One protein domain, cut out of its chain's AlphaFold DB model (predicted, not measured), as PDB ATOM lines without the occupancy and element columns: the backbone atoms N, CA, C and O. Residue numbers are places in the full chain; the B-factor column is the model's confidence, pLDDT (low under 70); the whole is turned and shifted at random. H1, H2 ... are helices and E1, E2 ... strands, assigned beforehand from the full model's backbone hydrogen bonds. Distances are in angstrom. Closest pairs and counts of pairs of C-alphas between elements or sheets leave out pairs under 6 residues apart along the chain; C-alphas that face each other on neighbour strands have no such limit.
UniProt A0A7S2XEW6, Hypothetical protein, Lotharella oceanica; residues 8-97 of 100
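What this domain is: This is residues 8 to 97 of the 100 residues of the protein "Hypothetical protein" of Lotharella oceanica (UniProt A0A7S2XEW6). The strand hairpin E1 and E2 packs on residues 58 to 69 of the long helix H3, while H1 and H2 follow one another along another side of H3, making a rod; little H4 is at one end. The 90 printed residues run H1, H2, H3, H4, E1, E2: a mixed class, loose, radius of gyration of the C-alphas 16.3 A, spans 54 by 22 by 17 A.

Where its parts are: Find E1, residues 79 to 86, at C-alpha 79 (-48.286, -0.961, -0.850); E2 is 89 to 96. H3, 45 to 69, runs 36.1 A from (-38.211, -26.181, 28.520). H1 is 8 to 24, 24.5 A; H2 28 to 37; H4 72 to 77.

How they stand to each other: E1 and E2 are antiparallel; look at N 82 and O 93, 2.9 A. The closest C-alphas of H3 and E1, Asn 69 and Thr 80, are 5.9 A apart. H1 touches residues 57 to 68 of H3, closest C-alphas Arg 24 and Ala 57, 5.7 A, at a shallow tilt of 31 degrees, opposite ways. H2 and H3, a helical hairpin, touch at Ser 34 and Thr 46, closest C-alphas 5.0 A. H1 and H2 are apart. H2 and H4 have every O i to N i+4 pair within hydrogen-bond range, H1 12 of 13, H3 18 of 21.

The domain as a whole: The farthest C-alphas, Phe 40 and Glu 76, are 54.4 A apart. The printed part has no cut and no long link. Look for pLDDT under 70 at, among others, residues 23 to 41 and 43 to 54.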
ATOM      1  N   ASN A   8     -60.131   2.002   7.451       74.75
ATOM      2  CA  ASN A   8     -60.918   0.781   7.557       74.75
ATOM      3  C   ASN A   8     -60.199  -0.448   6.992       74.75
ATOM      4  O   ASN A   8     -60.268  -1.528   7.580       74.75
ATOM      5  N   ASP A   9     -59.514  -0.302   5.860       71.62
ATOM      6  CA  ASP A   9     -58.781  -1.406   5.249       71.62
ATOM      7  C   ASP A   9     -57.555  -1.748   6.080       71.62
ATOM      8  O   ASP A   9     -57.320  -2.925   6.328       71.62
ATOM      9  N   PHE A  10     -56.855  -0.746   6.619       75.38
ATOM     10  CA  PHE A  10     -55.725  -0.952   7.523       75.38
ATOM     11  C   PHE A  10     -56.149  -1.693   8.792       75.38
ATOM     12  O   PHE A  10     -55.528  -2.690   9.170       75.38
ATOM     13  N   HIS A  11     -57.248  -1.261   9.414       79.75
ATOM     14  CA  HIS A  11     -57.797  -1.913  10.598       79.75
ATOM     15  C   HIS A  11     -58.210  -3.358  10.321       79.75
ATOM     16  O   HIS A  11     -57.877  -4.242  11.109       79.75
ATOM     17  N   LYS A  12     -58.883  -3.634   9.197       78.56
ATOM     18  CA  LYS A  12     -59.236  -5.010   8.806       78.56
ATOM     19  C   LYS A  12     -57.998  -5.885   8.639       78.56
ATOM     20  O   LYS A  12     -57.987  -7.026   9.097       78.56
ATOM     21  N   LEU A  13     -56.956  -5.338   8.023       74.81
ATOM     22  CA  LEU A  13     -55.694  -6.014   7.749       74.81
ATOM     23  C   LEU A  13     -54.948  -6.384   9.034       74.81
ATOM     24  O   LEU A  13     -54.609  -7.548   9.250       74.81
ATOM     25  N   ILE A  14     -54.759  -5.402   9.918       79.50
ATOM     26  CA  ILE A  14     -54.154  -5.601  11.238       79.50
ATOM     27  C   ILE A  14     -54.970  -6.606  12.047       79.50
ATOM     28  O   ILE A  14     -54.401  -7.493  12.680       79.50
ATOM     29  N   ASN A  15     -56.301  -6.515  12.004       82.75
ATOM     30  CA  ASN A  15     -57.156  -7.413  12.767       82.75
ATOM     31  C   ASN A  15     -57.090  -8.861  12.248       82.75
ATOM     32  O   ASN A  15     -57.057  -9.798  13.043       82.75
ATOM     33  N   ALA A  16     -56.988  -9.060  10.930       76.00
ATOM     34  CA  ALA A  16     -56.779 -10.378  10.332       76.00
ATOM     35  C   ALA A  16     -55.427 -10.988  10.741       76.00
ATOM     36  O   ALA A  16     -55.370 -12.155  11.137       76.00
ATOM     37  N   ILE A  17     -54.352 -10.191  10.722       76.88
ATOM     38  CA  ILE A  17     -53.024 -10.625  11.176       76.88
ATOM     39  C   ILE A  17     -53.062 -10.971  12.670       76.88
ATOM     40  O   ILE A  17     -52.661 -12.071  13.050       76.88
ATOM     41  N   ASN A  18     -53.614 -10.095  13.510       80.56
ATOM     42  CA  ASN A  18     -53.736 -10.335  14.949       80.56
ATOM     43  C   ASN A  18     -54.543 -11.600  15.250       80.56
ATOM     44  O   ASN A  18     -54.110 -12.425  16.051       80.56
ATOM     45  N   THR A  19     -55.669 -11.802  14.567       79.62
ATOM     46  CA  THR A  19     -56.499 -13.003  14.734       79.62
ATOM     47  C   THR A  19     -55.723 -14.267  14.352       79.62
ATOM     48  O   THR A  19     -55.788 -15.265  15.068       79.62
ATOM     49  N   SER A  20     -54.936 -14.225  13.270       71.62
ATOM     50  CA  SER A  20     -54.102 -15.360  12.849       71.62
ATOM     51  C   SER A  20     -53.022 -15.723  13.878       71.62
ATOM     52  O   SER A  20     -52.755 -16.904  14.100       71.62
ATOM     53  N   ILE A  21     -52.451 -14.720  14.554       69.56
ATOM     54  CA  ILE A  21     -51.415 -14.904  15.574       69.56
ATOM     55  C   ILE A  21     -52.031 -15.432  16.872       69.56
ATOM     56  O   ILE A  21     -51.542 -16.423  17.408       69.56
ATOM     57  N   VAL A  22     -53.123 -14.827  17.352       71.94
ATOM     58  CA  VAL A  22     -53.796 -15.218  18.606       71.94
ATOM     59  C   VAL A  22     -54.343 -16.645  18.535       71.94
ATOM     60  O   VAL A  22     -54.259 -17.390  19.506       71.94
ATOM     61  N   MET A  23     -54.853 -17.067  17.376       65.75
ATOM     62  CA  MET A  23     -55.332 -18.440  17.188       65.75
ATOM     63  C   MET A  23     -54.210 -19.485  17.221       65.75
ATOM     64  O   MET A  23     -54.467 -20.660  17.477       65.75
ATOM     65  N   ARG A  24     -52.967 -19.083  16.932       62.94
ATOM     66  CA  ARG A  24     -51.817 -19.991  16.841       62.94
ATOM     67  C   ARG A  24     -50.891 -19.897  18.056       62.94
ATOM     68  O   ARG A  24     -50.132 -20.832  18.307       62.94
ATOM     69  N   TRP A  25     -50.949 -18.799  18.811       60.44
ATOM     70  CA  TRP A  25     -49.999 -18.479  19.871       60.44
ATOM     71  C   TRP A  25     -50.680 -17.844  21.100       60.44
ATOM     72  O   TRP A  25     -51.452 -16.903  20.938       60.44
ATOM     73  N   PRO A  26     -50.342 -18.261  22.336       57.84
ATOM     74  CA  PRO A  26     -49.545 -19.427  22.694       57.84
ATOM     75  C   PRO A  26     -50.375 -20.714  22.587       57.84
ATOM     76  O   PRO A  26     -51.494 -20.816  23.081       57.84
ATOM     77  N   CYS A  27     -49.792 -21.737  21.979       63.66
ATOM     78  CA  CYS A  27     -50.316 -23.097  22.013       63.66
ATOM     79  C   CYS A  27     -50.509 -23.576  23.463       63.66
ATOM     80  O   CYS A  27     -49.600 -23.477  24.286       63.66
ATOM     81  N   VAL A  28     -51.671 -24.157  23.774       62.31
ATOM     82  CA  VAL A  28     -51.963 -24.802  25.072       62.31
ATOM     83  C   VAL A  28     -50.834 -25.736  25.545       62.31
ATOM     84  O   VAL A  28     -50.396 -25.586  26.685       62.31
ATOM     85  N   PRO A  29     -50.275 -26.639  24.707       61.94
ATOM     86  CA  PRO A  29     -49.145 -27.470  25.128       61.94
ATOM     87  C   PRO A  29     -47.909 -26.651  25.514       61.94
ATOM     88  O   PRO A  29     -47.195 -27.036  26.429       61.94
ATOM     89  N   CYS A  30     -47.690 -25.495  24.892       63.72
ATOM     90  CA  CYS A  30     -46.564 -24.607  25.165       63.72
ATOM     91  C   CYS A  30     -46.689 -23.920  26.524       63.72
ATOM     92  O   CYS A  30     -45.717 -23.812  27.272       63.72
ATOM     93  N   TYR A  31     -47.912 -23.515  26.862       65.81
ATOM     94  CA  TYR A  31     -48.242 -22.994  28.180       65.81
ATOM     95  C   TYR A  31     -48.082 -24.075  29.258       65.81
ATOM     96  O   TYR A  31     -47.409 -23.833  30.262       65.81
ATOM     97  N   CYS A  32     -48.605 -25.285  29.018       64.19
ATOM     98  CA  CYS A  32     -48.513 -26.417  29.946       64.19
ATOM     99  C   CYS A  32     -47.071 -26.898  30.166       64.19
ATOM    100  O   CYS A  32     -46.659 -27.091  31.304       64.19
ATOM    101  N   PHE A  33     -46.265 -27.055  29.112       64.75
ATOM    102  CA  PHE A  33     -44.865 -27.480  29.249       64.75
ATOM    103  C   PHE A  33     -44.006 -26.420  29.945       64.75
ATOM    104  O   PHE A  33     -43.119 -26.748  30.733       64.75
ATOM    105  N   SER A  34     -44.275 -25.140  29.672       63.69
ATOM    106  CA  SER A  34     -43.635 -24.029  30.372       63.69
ATOM    107  C   SER A  34     -43.936 -24.080  31.866       63.69
ATOM    108  O   SER A  34     -43.014 -24.002  32.663       63.69
ATOM    109  N   THR A  35     -45.196 -24.276  32.266       67.81
ATOM    110  CA  THR A  35     -45.590 -24.272  33.687       67.81
ATOM    111  C   THR A  35     -45.197 -25.544  34.434       67.81
ATOM    112  O   THR A  35     -44.728 -25.454  35.566       67.81
ATOM    113  N   VAL A  36     -45.338 -26.717  33.814       67.94
ATOM    114  CA  VAL A  36     -45.085 -28.013  34.467       67.94
ATOM    115  C   VAL A  36     -43.599 -28.371  34.472       67.94
ATOM    116  O   VAL A  36     -43.091 -28.867  35.474       67.94
ATOM    117  N   CYS A  37     -42.867 -28.095  33.386       63.81
ATOM    118  CA  CYS A  37     -41.454 -28.467  33.273       63.81
ATOM    119  C   CYS A  37     -40.477 -27.346  33.669       63.81
ATOM    120  O   CYS A  37     -39.282 -27.629  33.775       63.81
ATOM    121  N   CYS A  38     -40.934 -26.108  33.923       61.81
ATOM    122  CA  CYS A  38     -40.079 -25.012  34.418       61.81
ATOM    123  C   CYS A  38     -39.209 -25.400  35.623       61.81
ATOM    124  O   CYS A  38     -37.995 -25.198  35.548       61.81
ATOM    125  N   PRO A  39     -39.773 -25.967  36.714       68.44
ATOM    126  CA  PRO A  39     -38.989 -26.249  37.915       68.44
ATOM    127  C   PRO A  39     -38.006 -27.408  37.717       68.44
ATOM    128  O   PRO A  39     -36.940 -27.413  38.322       68.44
ATOM    129  N   PHE A  40     -38.318 -28.358  36.830       69.75
ATOM    130  CA  PHE A  40     -37.486 -29.541  36.583       69.75
ATOM    131  C   PHE A  40     -36.383 -29.319  35.541       69.75
ATOM    132  O   PHE A  40     -35.402 -30.054  35.521       69.75
ATOM    133  N   THR A  41     -36.524 -28.310  34.678       68.50
ATOM    134  CA  THR A  41     -35.561 -28.016  33.600       68.50
ATOM    135  C   THR A  41     -34.797 -26.711  33.812       68.50
ATOM    136  O   THR A  41     -34.123 -26.258  32.890       68.50
ATOM    137  N   LEU A  42     -34.911 -26.075  34.988       70.19
ATOM    138  CA  LEU A  42     -34.351 -24.739  35.254       70.19
ATOM    139  C   LEU A  42     -34.775 -23.704  34.185       70.19
ATOM    140  O   LEU A  42     -34.023 -22.799  33.834       70.19
ATOM    141  N   GLY A  43     -35.977 -23.859  33.621       65.88
ATOM    142  CA  GLY A  43     -36.505 -22.983  32.573       65.88
ATOM    143  C   GLY A  43     -36.038 -23.277  31.139       65.88
ATOM    144  O   GLY A  43     -36.505 -22.592  30.225       65.88
ATOM    145  N   LEU A  44     -35.202 -24.295  30.881       65.75
ATOM    146  CA  LEU A  44     -34.800 -24.667  29.510       65.75
ATOM    147  C   LEU A  44     -35.975 -25.152  28.647       65.75
ATOM    148  O   LEU A  44     -35.989 -24.906  27.437       65.75
ATOM    149  N   SER A  45     -36.998 -25.772  29.245       67.00
ATOM    150  CA  SER A  45     -38.211 -26.181  28.520       67.00
ATOM    151  C   SER A  45     -38.926 -24.998  27.855       67.00
ATOM    152  O   SER A  45     -39.492 -25.143  26.771       67.00
ATOM    153  N   THR A  46     -38.843 -23.805  28.453       63.75
ATOM    154  CA  THR A  46     -39.471 -22.579  27.934       63.75
ATOM    155  C   THR A  46     -38.777 -22.016  26.689       63.75
ATOM    156  O   THR A  46     -39.371 -21.195  25.986       63.75
ATOM    157  N   LEU A  47     -37.532 -22.425  26.414       62.91
ATOM    158  CA  LEU A  47     -36.767 -22.014  25.230       62.91
ATOM    159  C   LEU A  47     -37.069 -22.922  24.033       62.91
ATOM    160  O   LEU A  47     -37.351 -22.423  22.947       62.91
ATOM    161  N   LEU A  48     -37.086 -24.241  24.246       63.12
ATOM    162  CA  LEU A  48     -37.380 -25.232  23.200       63.12
ATOM    163  C   LEU A  48     -38.796 -25.079  22.638       63.12
ATOM    164  O   LEU A  48     -38.998 -25.053  21.424       63.12
ATOM    165  N   VAL A  49     -39.768 -24.904  23.530       63.41
ATOM    166  CA  VAL A  49     -41.170 -24.673  23.174       63.41
ATOM    167  C   VAL A  49     -41.360 -23.356  22.419       63.41
ATOM    168  O   VAL A  49     -42.156 -23.292  21.482       63.41
ATOM    169  N   ARG A  50     -40.609 -22.309  22.792       62.84
ATOM    170  CA  ARG A  50     -40.631 -21.033  22.068       62.84
ATOM    171  C   ARG A  50     -40.122 -21.203  20.643       62.84
ATOM    172  O   ARG A  50     -40.802 -20.746  19.741       62.84
ATOM    173  N   CYS A  51     -38.991 -21.875  20.427       62.19
ATOM    174  CA  CYS A  51     -38.442 -22.049  19.078       62.19
ATOM    175  C   CYS A  51     -39.373 -22.834  18.145       62.19
ATOM    176  O   CYS A  51     -39.576 -22.421  17.007       62.19
ATOM    177  N   LEU A  52     -39.959 -23.938  18.616       62.81
ATOM    178  CA  LEU A  52     -40.768 -24.810  17.757       62.81
ATOM    179  C   LEU A  52     -42.107 -24.168  17.371       62.81
ATOM    180  O   LEU A  52     -42.469 -24.150  16.198       62.81
ATOM    181  N   CYS A  53     -42.828 -23.585  18.329       63.56
ATOM    182  CA  CYS A  53     -44.158 -23.042  18.046       63.56
ATOM    183  C   CYS A  53     -44.162 -21.593  17.559       63.56
ATOM    184  O   CYS A  53     -45.152 -21.149  16.978       63.56
ATOM    185  N   PHE A  54     -43.069 -20.853  17.757       68.06
ATOM    186  CA  PHE A  54     -42.907 -19.547  17.125       68.06
ATOM    187  C   PHE A  54     -42.745 -19.683  15.609       68.06
ATOM    188  O   PHE A  54     -43.400 -18.945  14.881       68.06
ATOM    189  N   SER A  55     -41.973 -20.673  15.139       70.69
ATOM    190  CA  SER A  55     -41.744 -20.899  13.705       70.69
ATOM    191  C   SER A  55     -43.040 -21.198  12.939       70.69
ATOM    192  O   SER A  55     -43.253 -20.671  11.849       70.69
ATOM    193  N   ASP A  56     -43.946 -21.997  13.511       70.06
ATOM    194  CA  ASP A  56     -45.235 -22.316  12.878       70.06
ATOM    195  C   ASP A  56     -46.179 -21.109  12.811       70.06
ATOM    196  O   ASP A  56     -46.880 -20.903  11.817       70.06
ATOM    197  N   ALA A  57     -46.222 -20.310  13.881       71.00
ATOM    198  CA  ALA A  57     -47.012 -19.084  13.915       71.00
ATOM    199  C   ALA A  57     -46.450 -18.029  12.950       71.00
ATOM    200  O   ALA A  57     -47.215 -17.345  12.272       71.00
ATOM    201  N   GLU A  58     -45.126 -17.944  12.839       75.81
ATOM    202  CA  GLU A  58     -44.422 -17.084  11.892       75.81
ATOM    203  C   GLU A  58     -44.738 -17.457  10.440       75.81
ATOM    204  O   GLU A  58     -45.146 -16.589   9.665       75.81
ATOM    205  N   MET A  59     -44.649 -18.741  10.081       76.25
ATOM    206  CA  MET A  59     -45.007 -19.210   8.738       76.25
ATOM    207  C   MET A  59     -46.470 -18.896   8.389       76.25
ATOM    208  O   MET A  59     -46.766 -18.450   7.279       76.25
ATOM    209  N   ALA A  60     -47.395 -19.079   9.336       75.19
ATOM    210  CA  ALA A  60     -48.807 -18.756   9.136       75.19
ATOM    211  C   ALA A  60     -49.055 -17.243   8.974       75.19
ATOM    212  O   ALA A  60     -49.851 -16.827   8.122       75.19
ATOM    213  N   ALA A  61     -48.359 -16.412   9.756       77.06
ATOM    214  CA  ALA A  61     -48.438 -14.959   9.648       77.06
ATOM    215  C   ALA A  61     -47.866 -14.470   8.307       77.06
ATOM    216  O   ALA A  61     -48.513 -13.678   7.621       77.06
ATOM    217  N   GLN A  62     -46.716 -14.999   7.873       82.25
ATOM    218  CA  GLN A  62     -46.141 -14.705   6.556       82.25
ATOM    219  C   GLN A  62     -47.073 -15.120   5.413       82.25
ATOM    220  O   GLN A  62     -47.274 -14.335   4.486       82.25
ATOM    221  N   ALA A  63     -47.694 -16.301   5.485       82.00
ATOM    222  CA  ALA A  63     -48.646 -16.752   4.470       82.00
ATOM    223  C   ALA A  63     -49.889 -15.846   4.394       82.00
ATOM    224  O   ALA A  63     -50.380 -15.541   3.307       82.00
ATOM    225  N   THR A  64     -50.390 -15.383   5.543       80.31
ATOM    226  CA  THR A  64     -51.501 -14.420   5.601       80.31
ATOM    227  C   THR A  64     -51.099 -13.084   4.979       80.31
ATOM    228  O   THR A  64     -51.840 -12.540   4.166       80.31
ATOM    229  N   ILE A  65     -49.900 -12.588   5.288       82.19
ATOM    230  CA  ILE A  65     -49.374 -11.337   4.730       82.19
ATOM    231  C   ILE A  65     -49.169 -11.437   3.216       82.19
ATOM    232  O   ILE A  65     -49.529 -10.506   2.504       82.19
ATOM    233  N   GLN A  66     -48.672 -12.565   2.702       81.75
ATOM    234  CA  GLN A  66     -48.573 -12.791   1.256       81.75
ATOM    235  C   GLN A  66     -49.947 -12.744   0.580       81.75
ATOM    236  O   GLN A  66     -50.108 -12.044  -0.413       81.75
ATOM    237  N   ARG A  67     -50.960 -13.406   1.157       80.50
ATOM    238  CA  ARG A  67     -52.337 -13.364   0.633       80.50
ATOM    239  C   ARG A  67     -52.916 -11.956   0.604       80.50
ATOM    240  O   ARG A  67     -53.614 -11.594  -0.336       80.50
ATOM    241  N   VAL A  68     -52.635 -11.168   1.635       76.12
ATOM    242  CA  VAL A  68     -53.048  -9.766   1.678       76.12
ATOM    243  C   VAL A  68     -52.300  -8.964   0.617       76.12
ATOM    244  O   VAL A  68     -52.919  -8.173  -0.085       76.12
ATOM    245  N   ASN A  69     -50.996  -9.164   0.462       78.06
ATOM    246  CA  ASN A  69     -50.211  -8.452  -0.539       78.06
ATOM    247  C   ASN A  69     -50.666  -8.777  -1.977       78.06
ATOM    248  O   ASN A  69     -50.633  -7.916  -2.853       78.06
ATOM    249  N   ASP A  70     -51.156  -9.999  -2.204       77.50
ATOM    250  CA  ASP A  70     -51.799 -10.403  -3.458       77.50
ATOM    251  C   ASP A  70     -53.222  -9.857  -3.634       77.50
ATOM    252  O   ASP A  70     -53.765  -9.915  -4.741       77.50
ATOM    253  N   SER A  71     -53.830  -9.299  -2.584       75.94
ATOM    254  CA  SER A  71     -55.137  -8.661  -2.698       75.94
ATOM    255  C   SER A  71     -55.073  -7.444  -3.619       75.94
ATOM    256  O   SER A  71     -54.104  -6.679  -3.650       75.94
ATOM    257  N   GLN A  72     -56.156  -7.247  -4.365       67.19
ATOM    258  CA  GLN A  72     -56.270  -6.181  -5.353       67.19
ATOM    259  C   GLN A  72     -56.072  -4.782  -4.738       67.19
ATOM    260  O   GLN A  72     -55.416  -3.943  -5.346       67.19
ATOM    261  N   ALA A  73     -56.496  -4.577  -3.485       67.69
ATOM    262  CA  ALA A  73     -56.303  -3.325  -2.749       67.69
ATOM    263  C   ALA A  73     -54.818  -2.966  -2.522       67.69
ATOM    264  O   ALA A  73     -54.436  -1.798  -2.628       67.69
ATOM    265  N   CYS A  74     -53.961  -3.959  -2.248       68.56
ATOM    266  CA  CYS A  74     -52.519  -3.734  -2.083       68.56
ATOM    267  C   CYS A  74     -51.827  -3.489  -3.428       68.56
ATOM    268  O   CYS A  74     -50.991  -2.590  -3.536       68.56
ATOM    269  N   ARG A  75     -52.229  -4.227  -4.473       70.62
ATOM    270  CA  ARG A  75     -51.699  -4.055  -5.836       70.62
ATOM    271  C   ARG A  75     -52.037  -2.693  -6.438       70.62
ATOM    272  O   ARG A  75     -51.170  -2.086  -7.057       70.62
ATOM    273  N   GLU A  76     -53.259  -2.207  -6.242       70.19
ATOM    274  CA  GLU A  76     -53.700  -0.895  -6.740       70.19
ATOM    275  C   GLU A  76     -53.028   0.263  -5.990       70.19
ATOM    276  O   GLU A  76     -52.662   1.268  -6.598       70.19
ATOM    277  N   SER A  77     -52.784   0.098  -4.687       69.44
ATOM    278  CA  SER A  77     -52.136   1.123  -3.853       69.44
ATOM    279  C   SER A  77     -50.601   1.122  -3.973       69.44
ATOM    280  O   SER A  77     -49.935   2.070  -3.544       69.44
ATOM    281  N   GLY A  78     -50.018   0.063  -4.550       74.44
ATOM    282  CA  GLY A  78     -48.569  -0.152  -4.615       74.44
ATOM    283  C   GLY A  78     -47.926  -0.359  -3.240       74.44
ATOM    284  O   GLY A  78     -46.736  -0.094  -3.079       74.44
ATOM    285  N   VAL A  79     -48.715  -0.772  -2.242       76.50
ATOM    286  CA  VAL A  79     -48.286  -0.961  -0.850       76.50
ATOM    287  C   VAL A  79     -47.981  -2.435  -0.619       76.50
ATOM    288  O   VAL A  79     -48.773  -3.303  -0.967       76.50
ATOM    289  N   THR A  80     -46.833  -2.713  -0.013       80.12
ATOM    290  CA  THR A  80     -46.346  -4.055   0.291       80.12
ATOM    291  C   THR A  80     -46.111  -4.202   1.783       80.12
ATOM    292  O   THR A  80     -45.403  -3.405   2.398       80.12
ATOM    293  N   PHE A  81     -46.688  -5.251   2.359       80.62
ATOM    294  CA  PHE A  81     -46.527  -5.600   3.766       80.62
ATOM    295  C   PHE A  81     -45.478  -6.701   3.907       80.62
ATOM    296  O   PHE A  81     -45.538  -7.717   3.213       80.62
ATOM    297  N   LYS A  82     -44.525  -6.521   4.821       83.06
ATOM    298  CA  LYS A  82     -43.493  -7.514   5.128       83.06
ATOM    299  C   LYS A  82     -43.364  -7.682   6.634       83.06
ATOM    300  O   LYS A  82     -43.269  -6.708   7.370       83.06
ATOM    301  N   LEU A  83     -43.334  -8.925   7.098       80.94
ATOM    302  CA  LEU A  83     -43.056  -9.227   8.498       80.94
ATOM    303  C   LEU A  83     -41.547  -9.345   8.693       80.94
ATOM    304  O   LEU A  83     -40.907 -10.172   8.040       80.94
ATOM    305  N   VAL A  84     -40.984  -8.504   9.557       79.56
ATOM    306  CA  VAL A  84     -39.552  -8.495   9.866       79.56
ATOM    307  C   VAL A  84     -39.342  -8.949  11.300       79.56
ATOM    308  O   VAL A  84     -40.062  -8.537  12.212       79.56
ATOM    309  N   TYR A  85     -38.321  -9.780  11.490       74.62
ATOM    310  CA  TYR A  85     -37.935 -10.324  12.783       74.62
ATOM    311  C   TYR A  85     -36.487  -9.968  13.103       74.62
ATOM    312  O   TYR A  85     -35.593 -10.098  12.268       74.62
ATOM    313  N   SER A  86     -36.245  -9.539  14.341       69.50
ATOM    314  CA  SER A  86     -34.906  -9.305  14.872       69.50
ATOM    315  C   SER A  86     -34.823  -9.753  16.326       69.50
ATOM    316  O   SER A  86     -35.401  -9.133  17.222       69.50
ATOM    317  N   ARG A  87     -34.077 -10.842  16.558       66.12
ATOM    318  CA  ARG A  87     -33.863 -11.516  17.854       66.12
ATOM    319  C   ARG A  87     -35.161 -11.880  18.585       66.12
ATOM    320  O   ARG A  87     -35.608 -13.013  18.516       66.12
ATOM    321  N   CYS A  88     -35.742 -10.922  19.302       60.47
ATOM    322  CA  CYS A  88     -36.944 -11.080  20.125       60.47
ATOM    323  C   CYS A  88     -37.986  -9.990  19.837       60.47
ATOM    324  O   CYS A  88     -38.854  -9.721  20.662       60.47
ATOM    325  N   ARG A  89     -37.855  -9.306  18.702       61.19
ATOM    326  CA  ARG A  89     -38.781  -8.279  18.248       61.19
ATOM    327  C   ARG A  89     -39.267  -8.646  16.862       61.19
ATOM    328  O   ARG A  89     -38.487  -9.102  16.029       61.19
ATOM    329  N   SER A  90     -40.545  -8.414  16.635       75.50
ATOM    330  CA  SER A  90     -41.164  -8.484  15.324       75.50
ATOM    331  C   SER A  90     -41.893  -7.179  15.064       75.50
ATOM    332  O   SER A  90     -42.384  -6.531  15.992       75.50
ATOM    333  N   TRP A  91     -41.927  -6.767  13.806       78.12
ATOM    334  CA  TRP A  91     -42.735  -5.639  13.369       78.12
ATOM    335  C   TRP A  91     -43.173  -5.848  11.925       78.12
ATOM    336  O   TRP A  91     -42.548  -6.588  11.160       78.12
ATOM    337  N   ILE A  92     -44.278  -5.203  11.567       82.00
ATOM    338  CA  ILE A  92     -44.773  -5.171  10.196       82.00
ATOM    339  C   ILE A  92     -44.158  -3.943   9.538       82.00
ATOM    340  O   ILE A  92     -44.386  -2.814   9.967       82.00
ATOM    341  N   GLU A  93     -43.354  -4.177   8.514       83.25
ATOM    342  CA  GLU A  93     -42.818  -3.143   7.649       83.25
ATOM    343  C   GLU A  93     -43.787  -2.921   6.484       83.25
ATOM    344  O   GLU A  93     -44.238  -3.871   5.837       83.25
ATOM    345  N   VAL A  94     -44.139  -1.658   6.253       81.44
ATOM    346  CA  VAL A  94     -45.027  -1.239   5.169       81.44
ATOM    347  C   VAL A  94     -44.193  -0.427   4.190       81.44
ATOM    348  O   VAL A  94     -43.789   0.695   4.495       81.44
ATOM    349  N   SER A  95     -43.929  -1.003   3.023       81.69
ATOM    350  CA  SER A  95     -43.152  -0.379   1.949       81.69
ATOM    351  C   SER A  95     -44.069  -0.017   0.787       81.69
ATOM    352  O   SER A  95     -45.108  -0.643   0.597       81.69
ATOM    353  N   ARG A  96     -43.701   0.984  -0.017       75.94
ATOM    354  CA  ARG A  96     -44.429   1.332  -1.245       75.94
ATOM    355  C   ARG A  96     -43.492   1.312  -2.438       75.94
ATOM    356  O   ARG A  96     -42.448   1.960  -2.409       75.94
ATOM    357  N   GLU A  97     -43.902   0.619  -3.490       68.56
ATOM    358  CA  GLU A  97     -43.210   0.633  -4.775       68.56
ATOM    359  C   GLU A  97     -43.631   1.903  -5.532       68.56
ATOM    360  O   GLU A  97     -44.714   1.988  -6.115       68.56
TER     361      GLU A  97